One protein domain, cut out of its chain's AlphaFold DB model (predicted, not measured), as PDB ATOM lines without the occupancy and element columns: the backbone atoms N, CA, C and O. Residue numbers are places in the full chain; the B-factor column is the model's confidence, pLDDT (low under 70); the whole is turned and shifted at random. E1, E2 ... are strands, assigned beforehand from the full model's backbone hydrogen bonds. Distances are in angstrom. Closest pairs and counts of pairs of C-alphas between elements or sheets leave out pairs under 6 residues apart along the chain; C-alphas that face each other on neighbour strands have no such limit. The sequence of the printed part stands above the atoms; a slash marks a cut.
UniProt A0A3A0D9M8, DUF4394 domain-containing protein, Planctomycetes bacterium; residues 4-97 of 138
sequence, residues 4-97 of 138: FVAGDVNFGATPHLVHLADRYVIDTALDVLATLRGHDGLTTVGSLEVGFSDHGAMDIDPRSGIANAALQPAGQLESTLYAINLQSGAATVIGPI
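This is residues 4 to 97 of the 138 residues of the protein "DUF4394 domain-containing protein" of Planctomycetes bacterium (UniProt A0A3A0D9M8). Two strongly twisted four-stranded sheets make a sandwich, only partly face to face, with their strands crossed at 41 degrees and the edge strands E1 and E5 meeting along one side. An unnamed stretch, residues 4 to 16, loops round at one end. The 94 printed residues hold no named helix and strands E1 to E8; the class is all strand. Each sheet is an antiparallel meander, each strand the neighbour of the one before: E1 E2 E3 E4, then E5 E6 E7 E8. The whole is compact, with a radius of gyration of the C-alphas of 12.6 A and spans of 38 by 33 by 19 A.

E1, residues 17 to 21, and E2, 24 to 27, form a hairpin, N 18 and O 26 at 3.0 A. E3, 32 to 37, follows E2, N 34 and O 25 at 2.8 A. E4, 41 to 47, is the antiparallel neighbour of E3 and forms a hairpin with it, N 37 and O 41 at 2.7 A. E5, 52 to 60, bends by 93 degrees at residue 55. It touches E1, the closest C-alphas, Ala 21 and Asp 59, being 5.2 A apart. E6, 67 to 73, is the antiparallel neighbour of E5 and forms a hairpin with it, N 57 and O 70 at 2.9 A. E7, 80 to 84, follows, N 82 and O 69 at 2.8 A, then E8, 91 to 96, N 92 and O 83 at 2.8 A. E4 and E8 are only just apart, at 8.2 A.

E1 begins at C-alpha 17 (-46.800, 54.604, -3.581) and E8 ends at C-alpha 96 (-64.807, 40.484, -7.991). E5 measures 18.5 A, E4 18.0 A and E6 16.9 A.

The C-alphas farthest apart, Ala 6 and Ile 97, are 38.3 A apart. The printed part has no cut, no link is long, and no printed residue is under 70 in pLDDT.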
ATOM      1  N   PHE A   4     -37.749  57.343  -8.255       98.25
ATOM      2  CA  PHE A   4     -37.169  56.608  -9.379       98.25
ATOM      3  C   PHE A   4     -35.700  56.988  -9.575       98.25
ATOM      4  O   PHE A   4     -35.343  58.166  -9.549       98.25
ATOM      5  N   VAL A   5     -34.836  55.979  -9.695       97.75
ATOM      6  CA  VAL A   5     -33.382  56.166  -9.795       97.75
ATOM      7  C   VAL A   5     -32.972  56.673 -11.176       97.75
ATOM      8  O   VAL A   5     -33.684  56.479 -12.160       97.75
ATOM      9  N   ALA A   6     -31.804  57.314 -11.271       96.69
ATOM     10  CA  ALA A   6     -31.274  57.771 -12.555       96.69
ATOM     11  C   ALA A   6     -31.178  56.607 -13.560       96.69
ATOM     12  O   ALA A   6     -30.624  55.554 -13.245       96.69
ATOM     13  N   GLY A   7     -31.716  56.817 -14.764       96.31
ATOM     14  CA  GLY A   7     -31.800  55.797 -15.815       96.31
ATOM     15  C   GLY A   7     -33.079  54.953 -15.796       96.31
ATOM     16  O   GLY A   7     -33.285  54.180 -16.727       96.31
ATOM     17  N   ASP A   8     -33.944  55.105 -14.790       98.25
ATOM     18  CA  ASP A   8     -35.299  54.554 -14.820       98.25
ATOM     19  C   ASP A   8     -36.198  55.330 -15.798       98.25
ATOM     20  O   ASP A   8     -36.038  56.541 -15.967       98.25
ATOM     21  N   VAL A   9     -37.171  54.652 -16.416       97.81
ATOM     22  CA  VAL A   9     -38.122  55.281 -17.354       97.81
ATOM     23  C   VAL A   9     -38.960  56.379 -16.693       97.81
ATOM     24  O   VAL A   9     -39.305  57.360 -17.347       97.81
ATOM     25  N   ASN A  10     -39.225  56.252 -15.392       98.19
ATOM     26  CA  ASN A  10     -39.990  57.210 -14.602       98.19
ATOM     27  C   ASN A  10     -39.090  58.161 -13.791       98.19
ATOM     28  O   ASN A  10     -39.546  58.803 -12.845       98.19
ATOM     29  N   PHE A  11     -37.799  58.278 -14.133       98.06
ATOM     30  CA  PHE A  11     -36.882  59.196 -13.454       98.06
ATOM     31  C   PHE A  11     -37.402  60.644 -13.469       98.06
ATOM     32  O   PHE A  11     -37.729  61.195 -14.517       98.06
ATOM     33  N   GLY A  12     -37.444  61.275 -12.290       96.88
ATOM     34  CA  GLY A  12     -37.938  62.645 -12.110       96.88
ATOM     35  C   GLY A  12     -39.460  62.772 -11.969       96.88
ATOM     36  O   GLY A  12     -39.937  63.855 -11.628       96.88
ATOM     37  N   ALA A  13     -40.223  61.693 -12.174       98.00
ATOM     38  CA  ALA A  13     -41.642  61.666 -11.840       98.00
ATOM     39  C   ALA A  13     -41.847  61.708 -10.316       98.00
ATOM     40  O   ALA A  13     -40.998  61.257  -9.544       98.00
ATOM     41  N   THR A  14     -42.987  62.252  -9.882       96.56
ATOM     42  CA  THR A  14     -43.395  62.221  -8.469       96.56
ATOM     43  C   THR A  14     -44.175  60.930  -8.216       96.56
ATOM     44  O   THR A  14     -45.261  60.801  -8.776       96.56
ATOM     45  N   PRO A  15     -43.651  59.985  -7.416       97.19
ATOM     46  CA  PRO A  15     -44.327  58.716  -7.191       97.19
ATOM     47  C   PRO A  15     -45.487  58.843  -6.202       97.19
ATOM     48  O   PRO A  15     -45.400  59.614  -5.238       97.19
ATOM     49  N   HIS A  16     -46.525  58.023  -6.380       97.06
ATOM     50  CA  HIS A  16     -47.605  57.852  -5.408       97.06
ATOM     51  C   HIS A  16     -47.759  56.383  -5.004       97.06
ATOM     52  O   HIS A  16     -48.505  55.611  -5.595       97.06
ATOM     53  N   LEU A  17     -46.985  55.993  -3.994       96.25
ATOM     54  CA  LEU A  17     -46.800  54.604  -3.581       96.25
ATOM     55  C   LEU A  17     -47.856  54.188  -2.552       96.25
ATOM     56  O   LEU A  17     -47.864  54.741  -1.450       96.25
ATOM     57  N   VAL A  18     -48.693  53.197  -2.867       95.88
ATOM     58  CA  VAL A  18     -49.853  52.860  -2.015       95.88
ATOM     59  C   VAL A  18     -49.822  51.428  -1.485       95.88
ATOM     60  O   VAL A  18     -49.932  51.213  -0.278       95.88
ATOM     61  N   HIS A  19     -49.649  50.431  -2.354       96.81
ATOM     62  CA  HIS A  19     -49.733  49.020  -1.963       96.81
ATOM     63  C   HIS A  19     -48.351  48.375  -2.002       96.81
ATOM     64  O   HIS A  19     -47.854  48.053  -3.079       96.81
ATOM     65  N   LEU A  20     -47.728  48.217  -0.832       95.31
ATOM     66  CA  LEU A  20     -46.411  47.598  -0.659       95.31
ATOM     67  C   LEU A  20     -46.558  46.142  -0.204       95.31
ATOM     68  O   LEU A  20     -47.222  45.878   0.795       95.31
ATOM     69  N   ALA A  21     -45.858  45.231  -0.875       95.50
ATOM     70  CA  ALA A  21     -45.651  43.861  -0.421       95.50
ATOM     71  C   ALA A  21     -44.199  43.444  -0.686       95.50
ATOM     72  O   ALA A  21     -43.702  43.565  -1.807       95.50
ATOM     73  N   ASP A  22     -43.511  42.971   0.355       92.88
ATOM     74  CA  ASP A  22     -42.067  42.707   0.336       92.88
ATOM     75  C   ASP A  22     -41.257  43.922  -0.172       92.88
ATOM     76  O   ASP A  22     -41.102  44.913   0.546       92.88
ATOM     77  N   ARG A  23     -40.760  43.886  -1.417       94.38
ATOM     78  CA  ARG A  23     -40.059  45.006  -2.071       94.38
ATOM     79  C   ARG A  23     -40.816  45.607  -3.249       94.38
ATOM     80  O   ARG A  23     -40.287  46.517  -3.889       94.38
ATOM     81  N   TYR A  24     -42.001  45.101  -3.558       97.00
ATOM     82  CA  TYR A  24     -42.810  45.533  -4.686       97.00
ATOM     83  C   TYR A  24     -43.876  46.509  -4.231       97.00
ATOM     84  O   TYR A  24     -44.535  46.293  -3.216       97.00
ATOM     85  N   VAL A  25     -44.058  47.577  -4.993       97.56
ATOM     86  CA  VAL A  25     -44.996  48.638  -4.656       97.56
ATOM     87  C   VAL A  25     -45.759  49.093  -5.886       97.56
ATOM     88  O   VAL A  25     -45.177  49.260  -6.957       97.56
ATOM     89  N   ILE A  26     -47.066  49.270  -5.729       98.25
ATOM     90  CA  ILE A  26     -47.925  49.871  -6.749       98.25
ATOM     91  C   ILE A  26     -47.844  51.391  -6.626       98.25
ATOM     92  O   ILE A  26     -48.075  51.940  -5.544       98.25
ATOM     93  N   ASP A  27     -47.524  52.044  -7.741       98.19
ATOM     94  CA  ASP A  27     -47.627  53.490  -7.915       98.19
ATOM     95  C   ASP A  27     -48.920  53.815  -8.675       98.19
ATOM     96  O   ASP A  27     -49.022  53.526  -9.869       98.19
ATOM     97  N   THR A  28     -49.912  54.386  -7.987       97.44
ATOM     98  CA  THR A  28     -51.234  54.695  -8.566       97.44
ATOM     99  C   THR A  28     -51.248  55.995  -9.365       97.44
ATOM    100  O   THR A  28     -52.183  56.238 -10.120       97.44
ATOM    101  N   ALA A  29     -50.219  56.842  -9.247       97.38
ATOM    102  CA  ALA A  29     -50.109  58.038 -10.083       97.38
ATOM    103  C   ALA A  29     -49.590  57.707 -11.487       97.38
ATOM    104  O   ALA A  29     -49.888  58.430 -12.439       97.38
ATOM    105  N   LEU A  30     -48.799  56.639 -11.609       98.00
ATOM    106  CA  LEU A  30     -48.175  56.215 -12.863       98.00
ATOM    107  C   LEU A  30     -48.728  54.892 -13.409       98.00
ATOM    108  O   LEU A  30     -48.340  54.491 -14.504       98.00
ATOM    109  N   ASP A  31     -49.602  54.216 -12.661       97.81
ATOM    110  CA  ASP A  31     -50.151  52.894 -12.981       97.81
ATOM    111  C   ASP A  31     -49.054  51.862 -13.297       97.81
ATOM    112  O   ASP A  31     -49.103  51.118 -14.287       97.81
ATOM    113  N   VAL A  32     -48.027  51.822 -12.442       98.69
ATOM    114  CA  VAL A  32     -46.892  50.897 -12.569       98.69
ATOM    115  C   VAL A  32     -46.682  50.068 -11.312       98.69
ATOM    116  O   VAL A  32     -46.917  50.506 -10.184       98.69
ATOM    117  N   LEU A  33     -46.143  48.871 -11.521       98.50
ATOM    118  CA  LEU A  33     -45.436  48.150 -10.479       98.50
ATOM    119  C   LEU A  33     -43.989  48.650 -10.435       98.50
ATOM    120  O   LEU A  33     -43.293  48.670 -11.455       98.50
ATOM    121  N   ALA A  34     -43.509  49.005  -9.250       98.38
ATOM    122  CA  ALA A  34     -42.122  49.360  -8.996       98.38
ATOM    123  C   ALA A  34     -41.504  48.445  -7.931       98.38
ATOM    124  O   ALA A  34     -42.193  47.808  -7.136       98.38
ATOM    125  N   THR A  35     -40.177  48.389  -7.909       97.62
ATOM    126  CA  THR A  35     -39.392  47.732  -6.862       97.62
ATOM    127  C   THR A  35     -38.601  48.758  -6.074       97.62
ATOM    128  O   THR A  35     -37.952  49.638  -6.642       97.62
ATOM    129  N   LEU A  36     -38.603  48.618  -4.753       96.06
ATOM    130  CA  LEU A  36     -37.706  49.364  -3.884       96.06
ATOM    131  C   LEU A  36     -36.273  48.847  -4.065       96.06
ATOM    132  O   LEU A  36     -36.011  47.640  -4.002       96.06
ATOM    133  N   ARG A  37     -35.310  49.760  -4.181       91.88
ATOM    134  CA  ARG A  37     -33.861  49.531  -4.106       91.88
ATOM    135  C   ARG A  37     -33.292  50.263  -2.894       91.88
ATOM    136  O   ARG A  37     -33.239  51.489  -2.857       91.88
ATOM    137  N   GLY A  38     -32.842  49.501  -1.898       88.06
ATOM    138  CA  GLY A  38     -32.436  50.072  -0.613       88.06
ATOM    139  C   GLY A  38     -33.613  50.751   0.088       88.06
ATOM    140  O   GLY A  38     -34.707  50.183   0.104       88.06
ATOM    141  N   HIS A  39     -33.359  51.932   0.656       84.25
ATOM    142  CA  HIS A  39     -34.343  52.722   1.404       84.25
ATOM    143  C   HIS A  39     -35.062  53.781   0.553       84.25
ATOM    144  O   HIS A  39     -36.222  54.067   0.825       84.25
ATOM    145  N   ASP A  40     -34.407  54.317  -0.487       89.44
ATOM    146  CA  ASP A  40     -34.885  55.526  -1.180       89.44
ATOM    147  C   ASP A  40     -34.984  55.396  -2.711       89.44
ATOM    148  O   ASP A  40     -35.470  56.309  -3.376       89.44
ATOM    149  N   GLY A  41     -34.530  54.290  -3.305       96.69
ATOM    150  CA  GLY A  41     -34.567  54.103  -4.757       96.69
ATOM    151  C   GLY A  41     -35.797  53.328  -5.221       96.69
ATOM    152  O   GLY A  41     -36.167  52.339  -4.594       96.69
ATOM    153  N   LEU A  42     -36.378  53.719  -6.354       98.19
ATOM    154  CA  LEU A  42     -37.372  52.938  -7.091       98.19
ATOM    155  C   LEU A  42     -36.825  52.531  -8.460       98.19
ATOM    156  O   LEU A  42     -36.134  53.306  -9.124       98.19
ATOM    157  N   THR A  43     -37.162  51.321  -8.890       98.25
ATOM    158  CA  THR A  43     -37.004  50.868 -10.275       98.25
ATOM    159  C   THR A  43     -38.346  50.361 -10.782       98.25
ATOM    160  O   THR A  43     -38.960  49.504 -10.146       98.25
ATOM    161  N   THR A  44     -38.798  50.876 -11.917       98.56
ATOM    162  CA  THR A  44     -40.024  50.454 -12.590       98.56
ATOM    163  C   THR A  44     -39.873  49.015 -13.076       98.56
ATOM    164  O   THR A  44     -38.901  48.676 -13.746       98.56
ATOM    165  N   VAL A  45     -40.839  48.164 -12.734       98.31
ATOM    166  CA  VAL A  45     -40.963  46.807 -13.288       98.31
ATOM    167  C   VAL A  45     -41.708  46.873 -14.618       98.31
ATOM    168  O   VAL A  45     -41.234  46.348 -15.619       98.31
ATOM    169  N   GLY A  46     -42.847  47.568 -14.633       98.56
ATOM    170  CA  GLY A  46     -43.648  47.803 -15.830       98.56
ATOM    171  C   GLY A  46     -45.058  48.281 -15.497       98.56
ATOM    172  O   GLY A  46     -45.395  48.492 -14.330       98.56
ATOM    173  N   SER A  47     -45.866  48.491 -16.536       98.44
ATOM    174  CA  SER A  47     -47.245  48.966 -16.392       98.44
ATOM    175  C   SER A  47     -48.147  47.894 -15.792       98.44
ATOM    176  O   SER A  47     -47.994  46.709 -16.086       98.44
ATOM    177  N   LEU A  48     -49.120  48.334 -14.998       98.38
ATOM    178  CA  LEU A  48     -50.218  47.503 -14.512       98.38
ATOM    179  C   LEU A  48     -51.269  47.228 -15.599       98.38
ATOM    180  O   LEU A  48     -52.118  46.368 -15.398       98.38
ATOM    181  N   GLU A  49     -51.226  47.953 -16.725       97.62
ATOM    182  CA  GLU A  49     -52.180  47.909 -17.852       97.62
ATOM    183  C   GLU A  49     -53.613  48.369 -17.512       97.62
ATOM    184  O   GLU A  49     -54.450  48.538 -18.400       97.62
ATOM    185  N   VAL A  50     -53.888  48.620 -16.232       96.62
ATOM    186  CA  VAL A  50     -55.163  49.079 -15.683       96.62
ATOM    187  C   VAL A  50     -54.882  50.209 -14.701       96.62
ATOM    188  O   VAL A  50     -53.964  50.104 -13.890       96.62
ATOM    189  N   GLY A  51     -55.693  51.266 -14.765       97.38
ATOM    190  CA  GLY A  51     -55.633  52.358 -13.800       97.38
ATOM    191  C   GLY A  51     -56.336  52.006 -12.494       97.38
ATOM    192  O   GLY A  51     -57.474  51.517 -12.514       97.38
ATOM    193  N   PHE A  52     -55.696  52.282 -11.361       97.94
ATOM    194  CA  PHE A  52     -56.235  51.980 -10.031       97.94
ATOM    195  C   PHE A  52     -56.348  53.228  -9.158       97.94
ATOM    196  O   PHE A  52     -55.608  54.192  -9.308       97.94
ATOM    197  N   SER A  53     -57.302  53.205  -8.228       96.88
ATOM    198  CA  SER A  53     -57.322  54.166  -7.120       96.88
ATOM    199  C   SER A  53     -56.432  53.690  -5.967       96.88
ATOM    200  O   SER A  53     -55.891  52.588  -6.011       96.88
ATOM    201  N   ASP A  54     -56.358  54.475  -4.893       97.06
ATOM    202  CA  ASP A  54     -55.558  54.139  -3.708       97.06
ATOM    203  C   ASP A  54     -56.206  53.084  -2.792       97.06
ATOM    204  O   ASP A  54     -55.630  52.702  -1.771       97.06
ATOM    205  N   HIS A  55     -57.427  52.628  -3.094       97.25
ATOM    206  CA  HIS A  55     -58.083  51.606  -2.284       97.25
ATOM    207  C   HIS A  55     -57.667  50.212  -2.724       97.25
ATOM    208  O   HIS A  55     -57.902  49.788  -3.862       97.25
ATOM    209  N   GLY A  56     -57.133  49.471  -1.763       96.81
ATOM    210  CA  GLY A  56     -56.735  48.104  -1.983       96.81
ATOM    211  C   GLY A  56     -55.665  47.632  -1.022       96.81
ATOM    212  O   GLY A  56     -55.277  48.318  -0.074       96.81
ATOM    213  N   ALA A  57     -55.168  46.444  -1.309       97.50
ATOM    214  CA  ALA A  57     -53.974  45.885  -0.713       97.50
ATOM    215  C   ALA A  57     -53.346  44.889  -1.689       97.50
ATOM    216  O   ALA A  57     -54.012  44.380  -2.590       97.50
ATOM    217  N   MET A  58     -52.064  44.610  -1.494       97.94
ATOM    218  CA  MET A  58     -51.327  43.586  -2.222       97.94
ATOM    219  C   MET A  58     -50.585  42.734  -1.205       97.94
ATOM    220  O   MET A  58     -50.095  43.258  -0.207       97.94
ATOM    221  N   ASP A  59     -50.490  41.439  -1.471       97.19
ATOM    222  CA  ASP A  59     -49.593  40.548  -0.749       97.19
ATOM    223  C   ASP A  59     -48.962  39.536  -1.712       97.19
ATOM    224  O   ASP A  59     -49.472  39.285  -2.810       97.19
ATOM    225  N   ILE A  60     -47.827  38.970  -1.316       95.88
ATOM    226  CA  ILE A  60     -47.031  38.050  -2.126       95.88
ATOM    227  C   ILE A  60     -46.872  36.748  -1.359       95.88
ATOM    228  O   ILE A  60     -46.339  36.732  -0.253       95.88
ATOM    229  N   ASP A  61     -47.277  35.635  -1.971       90.06
ATOM    230  CA  ASP A  61     -46.982  34.317  -1.415       90.06
ATOM    231  C   ASP A  61     -45.469  34.052  -1.528       90.06
ATOM    232  O   ASP A  61     -44.959  33.878  -2.641       90.06
ATOM    233  N   PRO A  62     -44.730  33.952  -0.408       81.00
ATOM    234  CA  PRO A  62     -43.283  33.763  -0.443       81.00
ATOM    235  C   PRO A  62     -42.859  32.389  -0.983       81.00
ATOM    236  O   PRO A  62     -41.677  32.183  -1.253       81.00
ATOM    237  N   ARG A  63     -43.780  31.419  -1.110       81.38
ATOM    238  CA  ARG A  63     -43.494  30.094  -1.683       81.38
ATOM    239  C   ARG A  63     -43.595  30.093  -3.199       81.38
ATOM    240  O   ARG A  63     -42.729  29.529  -3.861       81.38
ATOM    241  N   SER A  64     -44.680  30.648  -3.728       81.56
ATOM    242  CA  SER A  64     -44.965  30.626  -5.164       81.56
ATOM    243  C   SER A  64     -44.447  31.861  -5.899       81.56
ATOM    244  O   SER A  64     -44.304  31.817  -7.117       81.56
ATOM    245  N   GLY A  65     -44.154  32.950  -5.181       81.69
ATOM    246  CA  GLY A  65     -43.803  34.242  -5.771       81.69
ATOM    247  C   GLY A  65     -44.982  34.917  -6.476       81.69
ATOM    248  O   GLY A  65     -44.778  35.859  -7.238       81.69
ATOM    249  N   ILE A  66     -46.207  34.430  -6.263       87.75
ATOM    250  CA  ILE A  66     -47.412  34.996  -6.866       87.75
ATOM    251  C   ILE A  66     -47.862  36.184  -6.021       87.75
ATOM    252  O   ILE A  66     -48.159  36.039  -4.834       87.75
ATOM    253  N   ALA A  67     -47.945  37.351  -6.655       96.94
ATOM    254  CA  ALA A  67     -48.542  38.539  -6.072       96.94
ATOM    255  C   ALA A  67     -50.043  38.568  -6.365       96.94
ATOM    256  O   ALA A  67     -50.456  38.507  -7.525       96.94
ATOM    257  N   ASN A  68     -50.850  38.687  -5.314       97.62
ATOM    258  CA  ASN A  68     -52.285  38.908  -5.423       97.62
ATOM    259  C   ASN A  68     -52.622  40.280  -4.852       97.62
ATOM    260  O   ASN A  68     -52.116  40.656  -3.794       97.62
ATOM    261  N   ALA A  69     -53.496  41.007  -5.536       98.19
ATOM    262  CA  ALA A  69     -53.903  42.337  -5.125       98.19
ATOM    263  C   ALA A  69     -55.422  42.491  -5.184       98.19
ATOM    264  O   ALA A  69     -56.058  42.208  -6.197       98.19
ATOM    265  N   ALA A  70     -56.003  42.946  -4.083       98.25
ATOM    266  CA  ALA A  70     -57.370  43.422  -4.014       98.25
ATOM    267  C   ALA A  70     -57.336  44.910  -4.360       98.25
ATOM    268  O   ALA A  70     -56.905  45.698  -3.528       98.25
ATOM    269  N   LEU A  71     -57.740  45.293  -5.569       98.38
ATOM    270  CA  LEU A  71     -57.622  46.671  -6.055       98.38
ATOM    271  C   LEU A  71     -58.978  47.201  -6.505       98.38
ATOM    272  O   LEU A  71     -59.807  46.447  -7.017       98.38
ATOM    273  N   GLN A  72     -59.199  48.501  -6.332       98.06
ATOM    274  CA  GLN A  72     -60.330  49.215  -6.921       98.06
ATOM    275  C   GLN A  72     -59.889  49.865  -8.243       98.06
ATOM    276  O   GLN A  72     -59.124  50.838  -8.211       98.06
ATOM    277  N   PRO A  73     -60.371  49.381  -9.403       97.44
ATOM    278  CA  PRO A  73     -60.106  50.031 -10.683       97.44
ATOM    279  C   PRO A  73     -60.675  51.446 -10.699       97.44
ATOM    280  O   PRO A  73     -61.734  51.708 -10.120       97.44
ATOM    281  N   ALA A  74     -59.988  52.361 -11.376       95.69
ATOM    282  CA  ALA A  74     -60.403  53.754 -11.450       95.69
ATOM    283  C   ALA A  74     -61.857  53.880 -11.952       95.69
ATOM    284  O   ALA A  74     -62.244  53.296 -12.965       95.69
ATOM    285  N   GLY A  75     -62.676  54.635 -11.217       94.25
ATOM    286  CA  GLY A  75     -64.092  54.849 -11.534       94.25
ATOM    287  C   GLY A  75     -65.046  53.715 -11.131       94.25
ATOM    288  O   GLY A  75     -66.250  53.867 -11.317       94.25
ATOM    289  N   GLN A  76     -64.551  52.611 -10.566       95.88
ATOM    290  CA  GLN A  76     -65.391  51.550  -9.997       95.88
ATOM    291  C   GLN A  76     -65.707  51.817  -8.525       95.88
ATOM    292  O   GLN A  76     -65.038  52.624  -7.888       95.88
ATOM    293  N   LEU A  77     -66.719  51.145  -7.969       95.62
ATOM    294  CA  LEU A  77     -67.124  51.282  -6.557       95.62
ATOM    295  C   LEU A  77     -66.722  50.085  -5.683       95.62
ATOM    296  O   LEU A  77     -66.931  50.111  -4.473       95.62
ATOM    297  N   GLU A  78     -66.155  49.044  -6.287       97.19
ATOM    298  CA  GLU A  78     -65.938  47.744  -5.657       97.19
ATOM    299  C   GLU A  78     -64.516  47.241  -5.931       97.19
ATOM    300  O   GLU A  78     -63.902  47.596  -6.944       97.19
ATOM    301  N   SER A  79     -63.993  46.392  -5.045       98.19
ATOM    302  CA  SER A  79     -62.694  45.748  -5.247       98.19
ATOM    303  C   SER A  79     -62.783  44.516  -6.148       98.19
ATOM    304  O   SER A  79     -63.696  43.693  -6.063       98.19
ATOM    305  N   THR A  80     -61.758  44.343  -6.975       98.44
ATOM    306  CA  THR A  80     -61.519  43.157  -7.801       98.44
ATOM    307  C   THR A  80     -60.179  42.545  -7.402       98.44
ATOM    308  O   THR A  80     -59.240  43.256  -7.049       98.44
ATOM    309  N   LEU A  81     -60.096  41.218  -7.411       98.31
ATOM    310  CA  LEU A  81     -58.857  40.488  -7.191       98.31
ATOM    311  C   LEU A  81     -58.077  40.384  -8.502       98.31
ATOM    312  O   LEU A  81     -58.626  39.982  -9.531       98.31
ATOM    313  N   TYR A  82     -56.792  40.700  -8.430       98.38
ATOM    314  CA  TYR A  82     -55.836  40.646  -9.524       98.38
ATOM    315  C   TYR A  82     -54.659  39.747  -9.165       98.38
ATOM    316  O   TYR A  82     -54.184  39.770  -8.030       98.38
ATOM    317  N   ALA A  83     -54.151  39.018 -10.154       97.56
ATOM    318  CA  ALA A  83     -52.786  38.510 -10.135       97.56
ATOM    319  C   ALA A  83     -51.866  39.573 -10.746       97.56
ATOM    320  O   ALA A  83     -52.131  40.043 -11.854       97.56
ATOM    321  N   ILE A  84     -50.786  39.936 -10.054       97.75
ATOM    322  CA  ILE A  84     -49.785  40.880 -10.565       97.75
ATOM    323  C   ILE A  84     -48.547  40.099 -11.008       97.75
ATOM    324  O   ILE A  84     -47.953  39.345 -10.234       97.75
ATOM    325  N   ASN A  85     -48.131  40.279 -12.259       95.81
ATOM    326  CA  ASN A  85     -46.904  39.677 -12.760       95.81
ATOM    327  C   ASN A  85     -45.687  40.469 -12.254       95.81
ATOM    328  O   ASN A  85     -45.426  41.576 -12.712       95.81
ATOM    329  N   LEU A  86     -44.897  39.892 -11.346       96.12
ATOM    330  CA  LEU A  86     -43.731  40.563 -10.750       96.12
ATOM    331  C   LEU A  86     -42.544  40.778 -11.710       96.12
ATOM    332  O   LEU A  86     -41.576  41.443 -11.339       96.12
ATOM    333  N   GLN A  87     -42.591  40.212 -12.920       95.62
ATOM    334  CA  GLN A  87     -41.567  40.386 -13.950       95.62
ATOM    335  C   GLN A  87     -41.942  41.467 -14.971       95.62
ATOM    336  O   GLN A  87     -41.062  42.205 -15.403       95.62
ATOM    337  N   SER A  88     -43.215  41.556 -15.369       96.69
ATOM    338  CA  SER A  88     -43.685  42.539 -16.360       96.69
ATOM    339  C   SER A  88     -44.464  43.712 -15.768       96.69
ATOM    340  O   SER A  88     -44.654  44.710 -16.453       96.69
ATOM    341  N   GLY A  89     -44.947  43.593 -14.534       97.19
ATOM    342  CA  GLY A  89     -45.868  44.535 -13.898       97.19
ATOM    343  C   GLY A  89     -47.346  44.300 -14.221       97.19
ATOM    344  O   GLY A  89     -48.191  44.770 -13.472       97.19
ATOM    345  N   ALA A  90     -47.681  43.542 -15.268       98.06
ATOM    346  CA  ALA A  90     -49.056  43.451 -15.765       98.06
ATOM    347  C   ALA A  90     -50.041  42.876 -14.728       98.06
ATOM    348  O   ALA A  90     -49.772  41.834 -14.113       98.06
ATOM    349  N   ALA A  91     -51.201  43.523 -14.575       98.25
ATOM    350  CA  ALA A  91     -52.292  43.063 -13.724       98.25
ATOM    351  C   ALA A  91     -53.302  42.234 -14.531       98.25
ATOM    352  O   ALA A  91     -53.874  42.695 -15.514       98.25
ATOM    353  N   THR A  92     -53.574  41.007 -14.092       97.81
ATOM    354  CA  THR A  92     -54.584  40.126 -14.698       97.81
ATOM    355  C   THR A  92     -55.766  39.956 -13.752       97.81
ATOM    356  O   THR A  92     -55.590  39.564 -12.600       97.81
ATOM    357  N   VAL A  93     -56.980  40.232 -14.236       98.25
ATOM    358  CA  VAL A  93     -58.220  40.066 -13.459       98.25
ATOM    359  C   VAL A  93     -58.426  38.593 -13.099       98.25
ATOM    360  O   VAL A  93     -58.434  37.734 -13.979       98.25
ATOM    361  N   ILE A  94     -58.665  38.315 -11.816       98.12
ATOM    362  CA  ILE A  94     -59.178  37.026 -11.333       98.12
ATOM    363  C   ILE A  94     -60.702  37.101 -11.182       98.12
ATOM    364  O   ILE A  94     -61.412  36.219 -11.661       98.12
ATOM    365  N   GLY A  95     -61.218  38.157 -10.544       97.88
ATOM    366  CA  GLY A  95     -62.661  38.368 -10.387       97.88
ATOM    367  C   GLY A  95     -63.042  39.273  -9.211       97.88
ATOM    368  O   GLY A  95     -62.174  39.659  -8.428       97.88
ATOM    369  N   PRO A  96     -64.331  39.631  -9.077       97.19
ATOM    370  CA  PRO A  96     -64.807  40.484  -7.991       97.19
ATOM    371  C   PRO A  96     -64.642  39.800  -6.628       97.19
ATOM    372  O   PRO A  96     -64.776  38.580  -6.507       97.19
ATOM    373  N   ILE A  97     -64.391  40.595  -5.589       97.44
ATOM    374  CA  ILE A  97     -64.248  40.132  -4.202       97.44
ATOM    375  C   ILE A  97     -64.949  41.087  -3.233       97.44
ATOM    376  O   ILE A  97     -65.411  42.157  -3.611       97.44
TER     377      ILE A  97